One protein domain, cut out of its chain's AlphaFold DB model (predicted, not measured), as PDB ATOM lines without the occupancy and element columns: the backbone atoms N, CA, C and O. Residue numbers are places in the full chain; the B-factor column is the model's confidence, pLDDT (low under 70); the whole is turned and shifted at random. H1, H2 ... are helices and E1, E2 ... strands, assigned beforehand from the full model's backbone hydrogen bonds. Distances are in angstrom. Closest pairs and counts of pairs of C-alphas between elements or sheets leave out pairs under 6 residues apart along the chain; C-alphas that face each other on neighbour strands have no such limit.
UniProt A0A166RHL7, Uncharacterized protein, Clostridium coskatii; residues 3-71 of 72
ATOM      1  N   LYS A   3       2.680 -25.386  20.548       94.81
ATOM      2  CA  LYS A   3       1.753 -24.307  20.913       94.81
ATOM      3  C   LYS A   3       0.591 -24.235  19.934       94.81
ATOM      4  O   LYS A   3       0.806 -24.183  18.727       94.81
ATOM      5  N   ILE A   4      -0.626 -24.174  20.459       96.06
ATOM      6  CA  ILE A   4      -1.810 -23.887  19.646       96.06
ATOM      7  C   ILE A   4      -1.855 -22.382  19.390       96.06
ATOM      8  O   ILE A   4      -1.775 -21.598  20.336       96.06
ATOM      9  N   ILE A   5      -1.959 -21.983  18.125       97.56
ATOM     10  CA  ILE A   5      -1.977 -20.576  17.712       97.56
ATOM     11  C   ILE A   5      -3.089 -20.314  16.699       97.56
ATOM     12  O   ILE A   5      -3.594 -21.228  16.046       97.56
ATOM     13  N   SER A   6      -3.469 -19.046  16.554       96.94
ATOM     14  CA  SER A   6      -4.412 -18.618  15.516       96.94
ATOM     15  C   SER A   6      -3.779 -18.613  14.121       96.94
ATOM     16  O   SER A   6      -2.565 -18.474  13.978       96.94
ATOM     17  N   GLU A   7      -4.609 -18.637  13.073       96.19
ATOM     18  CA  GLU A   7      -4.160 -18.472  11.679       96.19
ATOM     19  C   GLU A   7      -3.311 -17.202  11.488       96.19
ATOM     20  O   GLU A   7      -2.273 -17.222  10.831       96.19
ATOM     21  N   LYS A   8      -3.703 -16.094  12.129       97.12
ATOM     22  CA  LYS A   8      -2.969 -14.822  12.053       97.12
ATOM     23  C   LYS A   8      -1.578 -14.915  12.679       97.12
ATOM     24  O   LYS A   8      -0.646 -14.253  12.224       97.12
ATOM     25  N   GLU A   9      -1.437 -15.663  13.766       97.88
ATOM     26  CA  GLU A   9      -0.135 -15.917  14.378       97.88
ATOM     27  C   GLU A   9       0.691 -16.864  13.515       97.88
ATOM     28  O   GLU A   9       1.867 -16.585  13.299       97.88
ATOM     29  N   ALA A  10       0.074 -17.904  12.949       97.50
ATOM     30  CA  ALA A  10       0.722 -18.829  12.028       97.50
ATOM     31  C   ALA A  10       1.324 -18.110  10.817       97.50
ATOM     32  O   ALA A  10       2.494 -18.335  10.510       97.50
ATOM     33  N   SER A  11       0.592 -17.172  10.202       97.75
ATOM     34  CA  SER A  11       1.138 -16.342   9.118       97.75
ATOM     35  C   SER A  11       2.414 -15.621   9.554       97.75
ATOM     36  O   SER A  11       3.413 -15.667   8.851       97.75
ATOM     37  N   LYS A  12       2.449 -15.048  10.766       97.94
ATOM     38  CA  LYS A  12       3.668 -14.396  11.279       97.94
ATOM     39  C   LYS A  12       4.820 -15.381  11.478       97.94
ATOM     40  O   LYS A  12       5.967 -15.018  11.220       97.94
ATOM     41  N   VAL A  13       4.550 -16.590  11.971       97.75
ATOM     42  CA  VAL A  13       5.581 -17.631  12.131       97.75
ATOM     43  C   VAL A  13       6.197 -17.970  10.773       97.75
ATOM     44  O   VAL A  13       7.420 -17.951  10.640       97.75
ATOM     45  N   ILE A  14       5.350 -18.201   9.769       96.81
ATOM     46  CA  ILE A  14       5.750 -18.564   8.405       96.81
ATOM     47  C   ILE A  14       6.503 -17.417   7.724       96.81
ATOM     48  O   ILE A  14       7.562 -17.644   7.144       96.81
ATOM     49  N   ASP A  15       6.004 -16.184   7.839       97.94
ATOM     50  CA  ASP A  15       6.592 -15.011   7.185       97.94
ATOM     51  C   ASP A  15       7.945 -14.635   7.793       97.94
ATOM     52  O   ASP A  15       8.888 -14.285   7.082       97.94
ATOM     53  N   THR A  16       8.052 -14.677   9.124       97.56
ATOM     54  CA  THR A  16       9.274 -14.235   9.807       97.56
ATOM     55  C   THR A  16      10.365 -15.289   9.811       97.56
ATOM     56  O   THR A  16      11.530 -14.919   9.964       97.56
ATOM     57  N   ARG A  17      10.010 -16.581   9.704       96.12
ATOM     58  CA  ARG A  17      10.957 -17.709   9.771       96.12
ATOM     59  C   ARG A  17      11.888 -17.663  10.983       96.12
ATOM     60  O   ARG A  17      12.960 -18.261  11.005       96.12
ATOM     61  N   LYS A  18      11.493 -16.936  12.031       96.75
ATOM     62  CA  LYS A  18      12.271 -16.865  13.263       96.75
ATOM     63  C   LYS A  18      12.162 -18.234  13.930       96.75
ATOM     64  O   LYS A  18      11.031 -18.625  14.189       96.75
ATOM     65  N   PRO A  19      13.254 -18.943  14.246       97.06
ATOM     66  CA  PRO A  19      13.172 -20.282  14.819       97.06
ATOM     67  C   PRO A  19      12.618 -20.212  16.247       97.06
ATOM     68  O   PRO A  19      13.340 -19.898  17.194       97.06
ATOM     69  N   ILE A  20      11.309 -20.409  16.399       96.12
ATOM     70  CA  ILE A  20      10.599 -20.214  17.675       96.12
ATOM     71  C   ILE A  20       9.811 -21.442  18.133       96.12
ATOM     72  O   ILE A  20       9.191 -21.394  19.198       96.12
ATOM     73  N   GLY A  21       9.864 -22.538  17.374       96.44
ATOM     74  CA  GLY A  21       9.345 -23.835  17.794       96.44
ATOM     75  C   GLY A  21       8.291 -24.417  16.862       96.44
ATOM     76  O   GLY A  21       8.277 -24.147  15.664       96.44
ATOM     77  N   GLN A  22       7.428 -25.245  17.444       96.56
ATOM     78  CA  GLN A  22       6.404 -26.010  16.745       96.56
ATOM     79  C   GLN A  22       5.011 -25.531  17.128       96.56
ATOM     80  O   GLN A  22       4.747 -25.229  18.300       96.56
ATOM     81  N   PHE A  23       4.118 -25.497  16.147       96.94
ATOM     82  CA  PHE A  23       2.791 -24.931  16.308       96.94
ATOM     83  C   PHE A  23       1.712 -25.799  15.675       96.94
ATOM     84  O   PHE A  23       1.961 -26.540  14.726       96.94
ATOM     85  N   LEU A  24       0.511 -25.664  16.224       96.88
ATOM     86  CA  LEU A  24      -0.712 -26.278  15.736       96.88
ATOM     87  C   LEU A  24      -1.741 -25.176  15.486       96.88
ATOM     88  O   LEU A  24      -1.996 -24.358  16.373       96.88
ATOM     89  N   VAL A  25      -2.349 -25.172  14.307       97.50
ATOM     90  CA  VAL A  25      -3.534 -24.355  14.016       97.50
ATOM     91  C   VAL A  25      -4.751 -25.271  13.995       97.50
ATOM     92  O   VAL A  25      -4.682 -26.385  13.470       97.50
ATOM     93  N   LEU A  26      -5.824 -24.821  14.647       95.69
ATOM     94  CA  LEU A  26      -7.114 -25.499  14.671       95.69
ATOM     95  C   LEU A  26      -8.055 -24.815  13.687       95.69
ATOM     96  O   LEU A  26      -8.436 -23.657  13.878       95.69
ATOM     97  N   ASP A  27      -8.487 -25.571  12.692       86.44
ATOM     98  CA  ASP A  27      -9.313 -25.090  11.600       86.44
ATOM     99  C   ASP A  27     -10.676 -25.791  11.691       86.44
ATOM    100  O   ASP A  27     -10.816 -26.876  12.258       86.44
ATOM    101  N   LYS A  28     -11.721 -25.236  11.067       87.50
ATOM    102  CA  LYS A  28     -13.051 -25.890  11.055       87.50
ATOM    103  C   LYS A  28     -13.059 -27.265  10.374       87.50
ATOM    104  O   LYS A  28     -14.028 -28.005  10.514       87.50
ATOM    105  N   VAL A  29     -12.030 -27.563   9.586       89.44
ATOM    106  CA  VAL A  29     -11.947 -28.738   8.708       89.44
ATOM    107  C   VAL A  29     -10.781 -29.669   9.047       89.44
ATOM    108  O   VAL A  29     -10.638 -30.701   8.392       89.44
ATOM    109  N   GLY A  30      -9.954 -29.327  10.040       95.12
ATOM    110  CA  GLY A  30      -8.768 -30.105  10.378       95.12
ATOM    111  C   GLY A  30      -7.736 -29.326  11.189       95.12
ATOM    112  O   GLY A  30      -8.072 -28.440  11.973       95.12
ATOM    113  N   PHE A  31      -6.479 -29.700  10.986       96.69
ATOM    114  CA  PHE A  31      -5.322 -29.263  11.751       96.69
ATOM    115  C   PHE A  31      -4.192 -28.882  10.804       96.69
ATOM    116  O   PHE A  31      -3.937 -29.603   9.841       96.69
ATOM    117  N   THR A  32      -3.470 -27.809  11.105       97.56
ATOM    118  CA  THR A  32      -2.226 -27.482  10.394       97.56
ATOM    119  C   THR A  32      -1.048 -27.571  11.354       97.56
ATOM    120  O   THR A  32      -0.992 -26.836  12.343       97.56
ATOM    121  N   ALA A  33      -0.104 -28.463  11.057       97.25
ATOM    122  CA  ALA A  33       1.182 -28.537  11.734       97.25
ATOM    123  C   ALA A  33       2.135 -27.490  11.163       97.25
ATOM    124  O   ALA A  33       2.185 -27.289   9.949       97.25
ATOM    125  N   ILE A  34       2.925 -26.862  12.033       97.88
ATOM    126  CA  ILE A  34       4.001 -25.955  11.637       97.88
ATOM    127  C   ILE A  34       5.261 -26.322  12.420       97.88
ATOM    128  O   ILE A  34       5.295 -26.132  13.638       97.88
ATOM    129  N   ASP A  35       6.304 -26.803  11.739       97.38
ATOM    130  CA  ASP A  35       7.641 -26.937  12.325       97.38
ATOM    131  C   ASP A  35       8.513 -25.756  11.906       97.38
ATOM    132  O   ASP A  35       8.917 -25.609  10.750       97.38
ATOM    133  N   ASN A  36       8.809 -24.900  12.876       97.25
ATOM    134  CA  ASN A  36       9.696 -23.769  12.705       97.25
ATOM    135  C   ASN A  36      10.806 -23.771  13.769       97.25
ATOM    136  O   ASN A  36      11.121 -22.741  14.370       97.25
ATOM    137  N   GLN A  37      11.389 -24.937  14.049       95.81
ATOM    138  CA  GLN A  37      12.527 -25.056  14.966       95.81
ATOM    139  C   GLN A  37      13.844 -24.591  14.335       95.81
ATOM    140  O   GLN A  37      14.701 -24.059  15.036       95.81
ATOM    141  N   THR A  38      13.998 -24.751  13.020       95.94
ATOM    142  CA  THR A  38      15.222 -24.418  12.269       95.94
ATOM    143  C   THR A  38      15.120 -23.112  11.485       95.94
ATOM    144  O   THR A  38      16.119 -22.638  10.954       95.94
ATOM    145  N   GLY A  39      13.930 -22.507  11.435       94.56
ATOM    146  CA  GLY A  39      13.648 -21.335  10.606       94.56
ATOM    147  C   GLY A  39      13.118 -21.672   9.211       94.56
ATOM    148  O   GLY A  39      12.801 -20.770   8.447       94.56
ATOM    149  N   ASP A  40      12.986 -22.950   8.855       94.12
ATOM    150  CA  ASP A  40      12.464 -23.330   7.538       94.12
ATOM    151  C   ASP A  40      10.933 -23.163   7.433       94.12
ATOM    152  O   ASP A  40      10.410 -22.926   6.343       94.12
ATOM    153  N   ALA A  41      10.230 -23.223   8.575       95.25
ATOM    154  CA  ALA A  41       8.775 -23.090   8.705       95.25
ATOM    155  C   ALA A  41       7.982 -24.070   7.814       95.25
ATOM    156  O   ALA A  41       7.170 -23.662   6.983       95.25
ATOM    157  N   TRP A  42       8.219 -25.370   7.994       97.38
ATOM    158  CA  TRP A  42       7.529 -26.436   7.267       97.38
ATOM    159  C   TRP A  42       6.077 -26.510   7.724       97.38
ATOM    160  O   TRP A  42       5.808 -26.401   8.921       97.38
ATOM    161  N   THR A  43       5.154 -26.730   6.790       97.00
ATOM    162  CA  THR A  43       3.724 -26.827   7.087       97.00
ATOM    163  C   THR A  43       3.096 -28.046   6.431       97.00
ATOM    164  O   THR A  43       3.419 -28.385   5.292       97.00
ATOM    165  N   GLU A  44       2.171 -28.693   7.139       97.44
ATOM    166  CA  GLU A  44       1.361 -29.777   6.580       97.44
ATOM    167  C   GLU A  44      -0.035 -29.811   7.218       97.44
ATOM    168  O   GLU A  44      -0.204 -29.516   8.403       97.44
ATOM    169  N   GLY A  45      -1.048 -30.112   6.402       96.88
ATOM    170  CA  GLY A  45      -2.452 -30.143   6.806       96.88
ATOM    171  C   GLY A  45      -2.948 -31.567   7.044       96.88
ATOM    172  O   GLY A  45      -2.719 -32.459   6.229       96.88
ATOM    173  N   PHE A  46      -3.695 -31.767   8.123       96.25
ATOM    174  CA  PHE A  46      -4.183 -33.065   8.574       96.25
ATOM    175  C   PHE A  46      -5.671 -33.010   8.916       96.25
ATOM    176  O   PHE A  46      -6.198 -31.990   9.355       96.25
ATOM    177  N   LYS A  47      -6.362 -34.140   8.753       95.62
ATOM    178  CA  LYS A  47      -7.745 -34.314   9.237       95.62
ATOM    179  C   LYS A  47      -7.810 -34.878  10.654       95.62
ATOM    180  O   LYS A  47      -8.834 -34.735  11.311       95.62
ATOM    181  N   ASP A  48      -6.735 -35.523  11.094       92.75
ATOM    182  CA  ASP A  48      -6.627 -36.186  12.385       92.75
ATOM    183  C   ASP A  48      -5.523 -35.535  13.226       92.75
ATOM    184  O   ASP A  48      -4.431 -35.243  12.730       92.75
ATOM    185  N   LEU A  49      -5.823 -35.294  14.504       91.25
ATOM    186  CA  LEU A  49      -4.892 -34.640  15.419       91.25
ATOM    187  C   LEU A  49      -3.686 -35.529  15.736       91.25
ATOM    188  O   LEU A  49      -2.579 -35.017  15.864       91.25
ATOM    189  N   ASN A  50      -3.868 -36.847  15.859       90.94
ATOM    190  CA  ASN A  50      -2.772 -37.757  16.178       90.94
ATOM    191  C   ASN A  50      -1.721 -37.740  15.071       90.94
ATOM    192  O   ASN A  50      -0.537 -37.611  15.357       90.94
ATOM    193  N   ASP A  51      -2.146 -37.817  13.812       93.38
ATOM    194  CA  ASP A  51      -1.214 -37.794  12.681       93.38
ATOM    195  C   ASP A  51      -0.496 -36.444  12.556       93.38
ATOM    196  O   ASP A  51       0.710 -36.408  12.310       93.38
ATOM    197  N   CYS A  52      -1.195 -35.345  12.853       94.25
ATOM    198  CA  CYS A  52      -0.591 -34.018  12.958       94.25
ATOM    199  C   CYS A  52       0.498 -33.959  14.042       94.25
ATOM    200  O   CYS A  52       1.589 -33.425  13.825       94.25
ATOM    201  N   LEU A  53       0.218 -34.515  15.224       92.19
ATOM    202  CA  LEU A  53       1.174 -34.563  16.328       92.19
ATOM    203  C   LEU A  53       2.348 -35.502  16.012       92.19
ATOM    204  O   LEU A  53       3.481 -35.178  16.363       92.19
ATOM    205  N   LYS A  54       2.110 -36.621  15.312       92.06
ATOM    206  CA  LYS A  54       3.171 -37.550  14.892       92.06
ATOM    207  C   LYS A  54       4.121 -36.895  13.911       92.06
ATOM    208  O   LYS A  54       5.319 -37.146  13.966       92.06
ATOM    209  N   TRP A  55       3.594 -36.059  13.024       94.62
ATOM    210  CA  TRP A  55       4.420 -35.299  12.100       94.62
ATOM    211  C   TRP A  55       5.326 -34.306  12.839       94.62
ATOM    212  O   TRP A  55       6.508 -34.209  12.527       94.62
ATOM    213  N   LEU A  56       4.811 -33.636  13.878       92.88
ATOM    214  CA  LEU A  56       5.599 -32.698  14.687       92.88
ATOM    215  C   LEU A  56       6.608 -33.397  15.618       92.88
ATOM    216  O   LEU A  56       7.734 -32.936  15.761       92.88
ATOM    217  N   GLN A  57       6.233 -34.481  16.297       88.44
ATOM    218  CA  GLN A  57       7.026 -35.047  17.404       88.44
ATOM    219  C   GLN A  57       7.487 -36.495  17.198       88.44
ATOM    220  O   GLN A  57       8.185 -37.042  18.051       88.44
ATOM    221  N   GLY A  58       7.132 -37.122  16.079       81.62
ATOM    222  CA  GLY A  58       7.421 -38.527  15.797       81.62
ATOM    223  C   GLY A  58       6.351 -39.493  16.323       81.62
ATOM    224  O   GLY A  58       5.336 -39.108  16.892       81.62
ATOM    225  N   TYR A  59       6.579 -40.790  16.118       65.44
ATOM    226  CA  TYR A  59       5.555 -41.844  16.176       65.44
ATOM    227  C   TYR A  59       4.794 -42.035  17.513       65.44
ATOM    228  O   TYR A  59       3.733 -42.658  17.486       65.44
ATOM    229  N   ASN A  60       5.256 -41.471  18.640       68.06
ATOM    230  CA  ASN A  60       4.662 -41.639  19.987       68.06
ATOM    231  C   ASN A  60       3.932 -40.383  20.511       68.06
ATOM    232  O   ASN A  60       3.782 -40.170  21.712       68.06
ATOM    233  N   SER A  61       3.504 -39.501  19.615       67.31
ATOM    234  CA  SER A  61       3.149 -38.124  19.956       67.31
ATOM    235  C   SER A  61       1.925 -37.934  20.864       67.31
ATOM    236  O   SER A  61       1.904 -36.967  21.616       67.31
ATOM    237  N   LEU A  62       0.906 -38.805  20.830       66.50
ATOM    238  CA  LEU A  62      -0.281 -38.655  21.697       66.50
ATOM    239  C   LEU A  62       0.021 -38.965  23.168       66.50
ATOM    240  O   LEU A  62      -0.413 -38.220  24.041       66.50
ATOM    241  N   GLU A  63       0.769 -40.035  23.441       66.81
ATOM    242  CA  GLU A  63       1.189 -40.388  24.804       66.81
ATOM    243  C   GLU A  63       2.096 -39.289  25.369       66.81
ATOM    244  O   GLU A  63       1.806 -38.733  26.427       66.81
ATOM    245  N   ASN A  64       3.087 -38.853  24.581       65.44
ATOM    246  CA  ASN A  64       3.975 -37.746  24.940       65.44
ATOM    247  C   ASN A  64       3.218 -36.423  25.174       65.44
ATOM    248  O   ASN A  64       3.591 -35.641  26.046       65.44
ATOM    249  N   PHE A  65       2.166 -36.137  24.399       65.44
ATOM    250  CA  PHE A  65       1.370 -34.915  24.556       65.44
ATOM    251  C   PHE A  65       0.492 -34.950  25.814       65.44
ATOM    252  O   PHE A  65       0.363 -33.940  26.504       65.44
ATOM    253  N   LEU A  66      -0.083 -36.109  26.146       69.12
ATOM    254  CA  LEU A  66      -0.894 -36.283  27.353       69.12
ATOM    255  C   LEU A  66      -0.048 -36.279  28.632       69.12
ATOM    256  O   LEU A  66      -0.505 -35.759  29.648       69.12
ATOM    257  N   GLU A  67       1.179 -36.803  28.604       64.81
ATOM    258  CA  GLU A  67       2.112 -36.692  29.735       64.81
ATOM    259  C   GLU A  67       2.399 -35.228  30.100       64.81
ATOM    260  O   GLU A  67       2.449 -34.888  31.277       64.81
ATOM    261  N   VAL A  68       2.504 -34.339  29.108       61.78
ATOM    262  CA  VAL A  68       2.753 -32.907  29.338       61.78
ATOM    263  C   VAL A  68       1.574 -32.224  30.039       61.78
ATOM    264  O   VAL A  68       1.796 -31.422  30.937       61.78
ATOM    265  N   ILE A  69       0.332 -32.562  29.679       62.75
ATOM    266  CA  ILE A  69      -0.868 -31.943  30.275       62.75
ATOM    267  C   ILE A  69      -1.113 -32.437  31.709       62.75
ATOM    268  O   ILE A  69      -1.619 -31.691  32.539       62.75
ATOM    269  N   ASN A  70      -0.769 -33.690  32.015       60.66
ATOM    270  CA  ASN A  70      -1.019 -34.281  33.335       60.66
ATOM    271  C   ASN A  70       0.030 -33.903  34.399       60.66
ATOM    272  O   ASN A  70      -0.118 -34.294  35.558       60.66
ATOM    273  N   HIS A  71       1.084 -33.176  34.019       58.66
ATOM    274  CA  HIS A  71       2.172 -32.758  34.907       58.66
ATOM    275  C   HIS A  71       2.266 -31.231  35.116       58.66
ATOM    276  O   HIS A  71       3.239 -30.777  35.724       58.66
TER     277      HIS A  71
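Overview. This is residues 3 to 71 of the 72 residues of an uncharacterized protein of Clostridium coskatii (UniProt A0A166RHL7). What does the model look like? A four-stranded sheet, turning by 79 degrees from edge to edge, forms a middle layer with H1 on one face and H2 on the other, while H3 packs on H2 away from the sheet, and residues 66 to 71, of which 66 to 69 belong to H3, stick out. What builds it? The printed part has 69 residues, with three named helices and four named strands that follow along the chain as E1 H1 E2 E3 E4 H2 H3, and the mixed sheet has the order E1 E2 E3 E4, with E1 parallel to E2 and the other neighbours antiparallel. How large is it? The class is mixed, helices and strands, and the whole is compact, with a radius of gyration of the C-alphas of 11.8 A and spans of 31 by 26 by 20 A.

Arrangement. How does the printed part begin? E1, residues 3 to 5, H1, residues 7 to 16, and E2, residues 21 to 27, make a strand-helix-strand unit, two parallel neighbour strands with a helix between, and its crossover is right-handed. N 5 and O 24 are 3.0 A apart, within hydrogen-bond range. H1 is on the sheet at a height of 9.4 A, over E2 and E3, residues 30 to 36, and runs along the strands, only just, at 29 degrees to E2 on the local plane; its closest C-alphas to E2 are those of Glu 7 and Val 25, 6.4 A. How does the sheet go on? E2, E3 and E4, residues 42 to 46, form a meander, each strand the antiparallel neighbour of the one before, in two hairpins; N 23 and O 34 are 2.8 A apart, and N 33 and O 44 are 2.9 A apart. Where do the last helices stand? H2, residues 49 to 57, is on the opposite face from H1, over E3 at a height of 8.5 A, with the C-alphas of Ala 33 and Cys 52 closest at 5.9 A. H3, residues 61 to 69, is not on the sheet but touches H2, about perpendicular at 89 degrees, closest at the C-alphas of Lys 54 and Ser 61, 5.1 A. Every O i to N i+4 pair is within hydrogen-bond range in H2, against 5 of 6 in H1 and 4 of 5 in H3.

Along the chain. Where are the anchors? E1 begins at C-alpha 3 (1.753, -24.307, 20.913), and H3 ends at C-alpha 69 (-0.868, -31.943, 30.275). How long are the elements? From first to last C-alpha, E2 and E3 measure 19.7 A each, H1 14.2 A, E4 13.5 A, H3 12.7 A, H2 12.1 A and E1 6.2 A.

Size, cuts and confidence. How far does it reach? The two C-alphas farthest apart are those of Asp 15 and Asn 70, 33.4 A. Is anything cut or long? The printed part has no cut, and the six links are tight. Where is confidence low? Residues 59 to 71 are under 70, and the mean pLDDT of the printed part is 89.4.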